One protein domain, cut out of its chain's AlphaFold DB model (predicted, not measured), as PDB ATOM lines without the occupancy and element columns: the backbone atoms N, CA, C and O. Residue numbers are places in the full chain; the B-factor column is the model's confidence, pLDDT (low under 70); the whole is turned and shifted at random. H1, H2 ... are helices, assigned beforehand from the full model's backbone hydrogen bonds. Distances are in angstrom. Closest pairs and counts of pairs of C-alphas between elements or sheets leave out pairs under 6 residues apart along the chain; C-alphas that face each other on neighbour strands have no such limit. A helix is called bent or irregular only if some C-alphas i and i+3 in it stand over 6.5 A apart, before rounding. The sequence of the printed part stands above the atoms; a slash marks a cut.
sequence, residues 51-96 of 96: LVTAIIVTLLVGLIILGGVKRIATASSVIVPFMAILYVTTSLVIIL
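AT A GLANCE: This is residues 51 to 96 of the 96 residues of a protein of Haemophilus influenzae (UniProt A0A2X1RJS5). Two helices joined by a tight turn meet near their ends and make an open V, with H1 as the shorter arm and H2 as the longer. Residues 51 to 60 of H1 and 77 to 96, of which 77 to 95 belong to H2, stand free. The printed part has 46 residues with two named helices, H1 then H2, and no named strand; its class is all helix. It is only just extended, close to loose, with a radius of gyration of the C-alphas of 14.4 A, and flat, spanning 42 by 29 by 7 A.

HOW THE PARTS SIT: H1, residues 51 to 65, touches H2, residues 68 to 95, with residues 64 to 65 alone, and H2 touches it with residues 71 to 75 alone. Their closest C-alphas, those of Ile 64 and Ile 72, are 5.8 A apart. They run opposite ways at a steep tilt of 54 degrees. Every O i to N i+4 pair is within hydrogen-bond range in H1, and 22 of 24 in H2.

IN THESE COORDINATES: H1 begins at C-alpha 51 (-90.720, 435.684, -60.564) and measures 20.5 A from first to last C-alpha. H2 measures 40.1 A and ends at C-alpha 95 (-87.266, 421.876, -28.709). H2 is neither bent nor irregular, but only just: C-alphas 78 and 81 are 6.1 A apart.

THE WHOLE: The two C-alphas farthest apart, those of Leu 66 and Leu 96, are 42.7 A apart. The printed part has no cut, and the link from H1 to H2 is tight. No printed residue is under 70 in pLDDT.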
ATOM      1  N   LEU A  51     -91.044 434.429 -59.886       94.44
ATOM      2  CA  LEU A  51     -90.720 435.684 -60.564       94.44
ATOM      3  C   LEU A  51     -90.972 436.907 -59.668       94.44
ATOM      4  O   LEU A  51     -90.162 437.831 -59.651       94.44
ATOM      5  N   VAL A  52     -92.063 436.897 -58.899       94.81
ATOM      6  CA  VAL A  52     -92.422 438.006 -58.005       94.81
ATOM      7  C   VAL A  52     -91.400 438.110 -56.877       94.81
ATOM      8  O   VAL A  52     -90.835 439.181 -56.648       94.81
ATOM      9  N   THR A  53     -91.091 436.984 -56.232       95.25
ATOM     10  CA  THR A  53     -90.082 436.919 -55.168       95.25
ATOM     11  C   THR A  53     -88.705 437.357 -55.671       95.25
ATOM     12  O   THR A  53     -88.043 438.167 -55.023       95.25
ATOM     13  N   ALA A  54     -88.286 436.893 -56.852       93.94
ATOM     14  CA  ALA A  54     -86.995 437.243 -57.439       93.94
ATOM     15  C   ALA A  54     -86.866 438.749 -57.723       93.94
ATOM     16  O   ALA A  54     -85.827 439.341 -57.413       93.94
ATOM     17  N   ILE A  55     -87.913 439.387 -58.263       96.06
ATOM     18  CA  ILE A  55     -87.929 440.837 -58.520       96.06
ATOM     19  C   ILE A  55     -87.804 441.615 -57.206       96.06
ATOM     20  O   ILE A  55     -86.967 442.512 -57.103       96.06
ATOM     21  N   ILE A  56     -88.590 441.249 -56.189       95.88
ATOM     22  CA  ILE A  56     -88.568 441.924 -54.885       95.88
ATOM     23  C   ILE A  56     -87.187 441.797 -54.237       95.88
ATOM     24  O   ILE A  56     -86.598 442.805 -53.841       95.88
ATOM     25  N   VAL A  57     -86.634 440.582 -54.175       94.94
ATOM     26  CA  VAL A  57     -85.299 440.338 -53.609       94.94
ATOM     27  C   VAL A  57     -84.236 441.131 -54.370       94.94
ATOM     28  O   VAL A  57     -83.399 441.781 -53.747       94.94
ATOM     29  N   THR A  58     -84.299 441.152 -55.704       94.62
ATOM     30  CA  THR A  58     -83.352 441.908 -56.538       94.62
ATOM     31  C   THR A  58     -83.403 443.404 -56.240       94.62
ATOM     32  O   THR A  58     -82.353 444.031 -56.103       94.62
ATOM     33  N   LEU A  59     -84.598 443.983 -56.091       96.44
ATOM     34  CA  LEU A  59     -84.753 445.399 -55.747       96.44
ATOM     35  C   LEU A  59     -84.190 445.708 -54.353       96.44
ATOM     36  O   LEU A  59     -83.409 446.648 -54.203       96.44
ATOM     37  N   LEU A  60     -84.532 444.900 -53.346       94.12
ATOM     38  CA  LEU A  60     -84.063 445.093 -51.969       94.12
ATOM     39  C   LEU A  60     -82.537 444.976 -51.863       94.12
ATOM     40  O   LEU A  60     -81.880 445.846 -51.287       94.12
ATOM     41  N   VAL A  61     -81.962 443.932 -52.461       93.56
ATOM     42  CA  VAL A  61     -80.512 443.713 -52.476       93.56
ATOM     43  C   VAL A  61     -79.812 444.793 -53.306       93.56
ATOM     44  O   VAL A  61     -78.799 445.342 -52.870       93.56
ATOM     45  N   GLY A  62     -80.377 445.172 -54.455       94.31
ATOM     46  CA  GLY A  62     -79.865 446.242 -55.312       94.31
ATOM     47  C   GLY A  62     -79.757 447.581 -54.580       94.31
ATOM     48  O   GLY A  62     -78.717 448.234 -54.652       94.31
ATOM     49  N   LEU A  63     -80.770 447.955 -53.791       94.44
ATOM     50  CA  LEU A  63     -80.749 449.176 -52.972       94.44
ATOM     51  C   LEU A  63     -79.592 449.203 -51.960       94.44
ATOM     52  O   LEU A  63     -79.047 450.273 -51.664       94.44
ATOM     53  N   ILE A  64     -79.201 448.041 -51.430       94.19
ATOM     54  CA  ILE A  64     -78.081 447.919 -50.488       94.19
ATOM     55  C   ILE A  64     -76.747 447.972 -51.243       94.19
ATOM     56  O   ILE A  64     -75.862 448.740 -50.856       94.19
ATOM     57  N   ILE A  65     -76.616 447.203 -52.330       93.69
ATOM     58  CA  ILE A  65     -75.369 447.084 -53.104       93.69
ATOM     59  C   ILE A  65     -74.993 448.407 -53.780       93.69
ATOM     60  O   ILE A  65     -73.825 448.798 -53.734       93.69
ATOM     61  N   LEU A  66     -75.961 449.134 -54.349       93.81
ATOM     62  CA  LEU A  66     -75.716 450.425 -55.011       93.81
ATOM     63  C   LEU A  66     -75.161 451.494 -54.051       93.81
ATOM     64  O   LEU A  66     -74.514 452.439 -54.492       93.81
ATOM     65  N   GLY A  67     -75.360 451.338 -52.737       87.44
ATOM     66  CA  GLY A  67     -74.758 452.205 -51.716       87.44
ATOM     67  C   GLY A  67     -73.292 451.894 -51.387       87.44
ATOM     68  O   GLY A  67     -72.711 452.549 -50.519       87.44
ATOM     69  N   GLY A  68     -72.694 450.895 -52.039       93.44
ATOM     70  CA  GLY A  68     -71.301 450.505 -51.861       93.44
ATOM     71  C   GLY A  68     -71.019 449.717 -50.577       93.44
ATOM     72  O   GLY A  68     -71.896 449.427 -49.760       93.44
ATOM     73  N   VAL A  69     -69.741 449.379 -50.379       92.56
ATOM     74  CA  VAL A  69     -69.281 448.442 -49.334       92.56
ATOM     75  C   VAL A  69     -69.659 448.891 -47.918       92.56
ATOM     76  O   VAL A  69     -70.005 448.061 -47.082       92.56
ATOM     77  N   LYS A  70     -69.668 450.204 -47.644       93.94
ATOM     78  CA  LYS A  70     -70.042 450.738 -46.323       93.94
ATOM     79  C   LYS A  70     -71.509 450.450 -45.979       93.94
ATOM     80  O   LYS A  70     -71.813 450.087 -44.840       93.94
ATOM     81  N   ARG A  71     -72.415 450.577 -46.957       93.94
ATOM     82  CA  ARG A  71     -73.844 450.289 -46.769       93.94
ATOM     83  C   ARG A  71     -74.088 448.793 -46.617       93.94
ATOM     84  O   ARG A  71     -74.845 448.409 -45.733       93.94
ATOM     85  N   ILE A  72     -73.388 447.971 -47.403       94.25
ATOM     86  CA  ILE A  72     -73.416 446.506 -47.270       94.25
ATOM     87  C   ILE A  72     -73.007 446.101 -45.850       94.25
ATOM     88  O   ILE A  72     -73.745 445.382 -45.186       94.25
ATOM     89  N   ALA A  73     -71.878 446.615 -45.354       95.00
ATOM     90  CA  ALA A  73     -71.396 446.298 -44.011       95.00
ATOM     91  C   ALA A  73     -72.396 446.710 -42.918       95.00
ATOM     92  O   ALA A  73     -72.675 445.916 -42.026       95.00
ATOM     93  N   THR A  74     -72.972 447.913 -43.024       95.19
ATOM     94  CA  THR A  74     -73.945 448.430 -42.040       95.19
ATOM     95  C   THR A  74     -75.256 447.636 -42.053       95.19
ATOM     96  O   THR A  74     -75.829 447.360 -41.003       95.19
ATOM     97  N   ALA A  75     -75.739 447.245 -43.236       95.12
ATOM     98  CA  ALA A  75     -76.936 446.418 -43.355       95.12
ATOM     99  C   ALA A  75     -76.689 445.025 -42.756       95.12
ATOM    100  O   ALA A  75     -77.441 444.581 -41.888       95.12
ATOM    101  N   SER A  76     -75.592 444.370 -43.144       94.31
ATOM    102  CA  SER A  76     -75.229 443.050 -42.623       94.31
ATOM    103  C   SER A  76     -74.989 443.060 -41.112       94.31
ATOM    104  O   SER A  76     -75.406 442.122 -40.438       94.31
ATOM    105  N   SER A  77     -74.385 444.115 -40.551       95.38
ATOM    106  CA  SER A  77     -74.121 444.186 -39.105       95.38
ATOM    107  C   SER A  77     -75.384 444.247 -38.252       95.38
ATOM    108  O   SER A  77     -75.322 443.917 -37.074       95.38
ATOM    109  N   VAL A  78     -76.518 444.662 -38.820       95.06
ATOM    110  CA  VAL A  78     -77.813 444.676 -38.122       95.06
ATOM    111  C   VAL A  78     -78.621 443.419 -38.445       95.06
ATOM    112  O   VAL A  78     -79.158 442.780 -37.544       95.06
ATOM    113  N   ILE A  79     -78.675 443.028 -39.722       94.69
ATOM    114  CA  ILE A  79     -79.508 441.913 -40.194       94.69
ATOM    115  C   ILE A  79     -78.998 440.568 -39.667       94.69
ATOM    116  O   ILE A  79     -79.792 439.760 -39.193       94.69
ATOM    117  N   VAL A  80     -77.684 440.322 -39.723       95.56
ATOM    118  CA  VAL A  80     -77.092 439.030 -39.335       95.56
ATOM    119  C   VAL A  80     -77.339 438.679 -37.860       95.56
ATOM    120  O   VAL A  80     -77.841 437.582 -37.610       95.56
ATOM    121  N   PRO A  81     -77.042 439.548 -36.870       96.25
ATOM    122  CA  PRO A  81     -77.293 439.200 -35.472       96.25
ATOM    123  C   PRO A  81     -78.785 439.048 -35.178       96.25
ATOM    124  O   PRO A  81     -79.170 438.130 -34.461       96.25
ATOM    125  N   PHE A  82     -79.633 439.892 -35.770       97.06
ATOM    126  CA  PHE A  82     -81.081 439.776 -35.617       97.06
ATOM    127  C   PHE A  82     -81.609 438.431 -36.144       97.06
ATOM    128  O   PHE A  82     -82.351 437.743 -35.443       97.06
ATOM    129  N   MET A  83     -81.165 438.020 -37.338       95.06
ATOM    130  CA  MET A  83     -81.502 436.724 -37.931       95.06
ATOM    131  C   MET A  83     -81.059 435.561 -37.035       95.06
ATOM    132  O   MET A  83     -81.838 434.638 -36.801       95.06
ATOM    133  N   ALA A  84     -79.826 435.609 -36.523       96.31
ATOM    134  CA  ALA A  84     -79.285 434.559 -35.666       96.31
ATOM    135  C   ALA A  84     -80.078 434.418 -34.358       96.31
ATOM    136  O   ALA A  84     -80.427 433.301 -33.979       96.31
ATOM    137  N   ILE A  85     -80.403 435.536 -33.701       97.25
ATOM    138  CA  ILE A  85     -81.183 435.536 -32.455       97.25
ATOM    139  C   ILE A  85     -82.570 434.942 -32.702       97.25
ATOM    140  O   ILE A  85     -82.956 434.007 -32.007       97.25
ATOM    141  N   LEU A  86     -83.294 435.425 -33.717       97.06
ATOM    142  CA  LEU A  86     -84.627 434.906 -34.032       97.06
ATOM    143  C   LEU A  86     -84.612 433.406 -34.320       97.06
ATOM    144  O   LEU A  86     -85.456 432.678 -33.795       97.06
ATOM    145  N   TYR A  87     -83.655 432.949 -35.131       95.12
ATOM    146  CA  TYR A  87     -83.542 431.537 -35.477       95.12
ATOM    147  C   TYR A  87     -83.282 430.684 -34.230       95.12
ATOM    148  O   TYR A  87     -84.054 429.774 -33.940       95.12
ATOM    149  N   VAL A  88     -82.256 431.029 -33.445       96.56
ATOM    150  CA  VAL A  88     -81.875 430.269 -32.245       96.56
ATOM    151  C   VAL A  88     -82.992 430.273 -31.203       96.56
ATOM    152  O   VAL A  88     -83.329 429.215 -30.678       96.56
ATOM    153  N   THR A  89     -83.606 431.424 -30.923       97.06
ATOM    154  CA  THR A  89     -84.701 431.508 -29.949       97.06
ATOM    155  C   THR A  89     -85.903 430.680 -30.390       97.06
ATOM    156  O   THR A  89     -86.436 429.922 -29.585       97.06
ATOM    157  N   THR A  90     -86.300 430.764 -31.664       96.56
ATOM    158  CA  THR A  90     -87.431 429.977 -32.183       96.56
ATOM    159  C   THR A  90     -87.142 428.480 -32.101       96.56
ATOM    160  O   THR A  90     -87.983 427.717 -31.636       96.56
ATOM    161  N   SER A  91     -85.936 428.051 -32.484       96.19
ATOM    162  CA  SER A  91     -85.534 426.647 -32.377       96.19
ATOM    163  C   SER A  91     -85.531 426.152 -30.930       96.19
ATOM    164  O   SER A  91     -86.016 425.056 -30.673       96.19
ATOM    165  N   LEU A  92     -85.032 426.953 -29.982       96.94
ATOM    166  CA  LEU A  92     -85.034 426.589 -28.563       96.94
ATOM    167  C   LEU A  92     -86.454 426.441 -28.014       96.94
ATOM    168  O   LEU A  92     -86.715 425.479 -27.302       96.94
ATOM    169  N   VAL A  93     -87.370 427.343 -28.381       97.12
ATOM    170  CA  VAL A  93     -88.782 427.281 -27.962       97.12
ATOM    171  C   VAL A  93     -89.501 426.052 -28.521       97.12
ATOM    172  O   VAL A  93     -90.407 425.547 -27.876       97.12
ATOM    173  N   ILE A  94     -89.132 425.573 -29.712       95.69
ATOM    174  CA  ILE A  94     -89.745 424.371 -30.306       95.69
ATOM    175  C   ILE A  94     -89.206 423.083 -29.661       95.69
ATOM    176  O   ILE A  94     -89.926 422.091 -29.591       95.69
ATOM    177  N   ILE A  95     -87.932 423.070 -29.257       95.31
ATOM    178  CA  ILE A  95     -87.266 421.876 -28.709       95.31
ATOM    179  C   ILE A  95     -87.616 421.640 -27.231       95.31
ATOM    180  O   ILE A  95     -87.701 420.483 -26.821       95.31
ATOM    181  N   LEU A  96     -87.740 422.713 -26.443       89.50
ATOM    182  CA  LEU A  96     -88.068 422.682 -25.010       89.50
ATOM    183  C   LEU A  96     -89.573 422.521 -24.777       89.50
ATOM    184  O   LEU A  96     -89.924 421.723 -23.880       89.50
TER     185      LEU A  96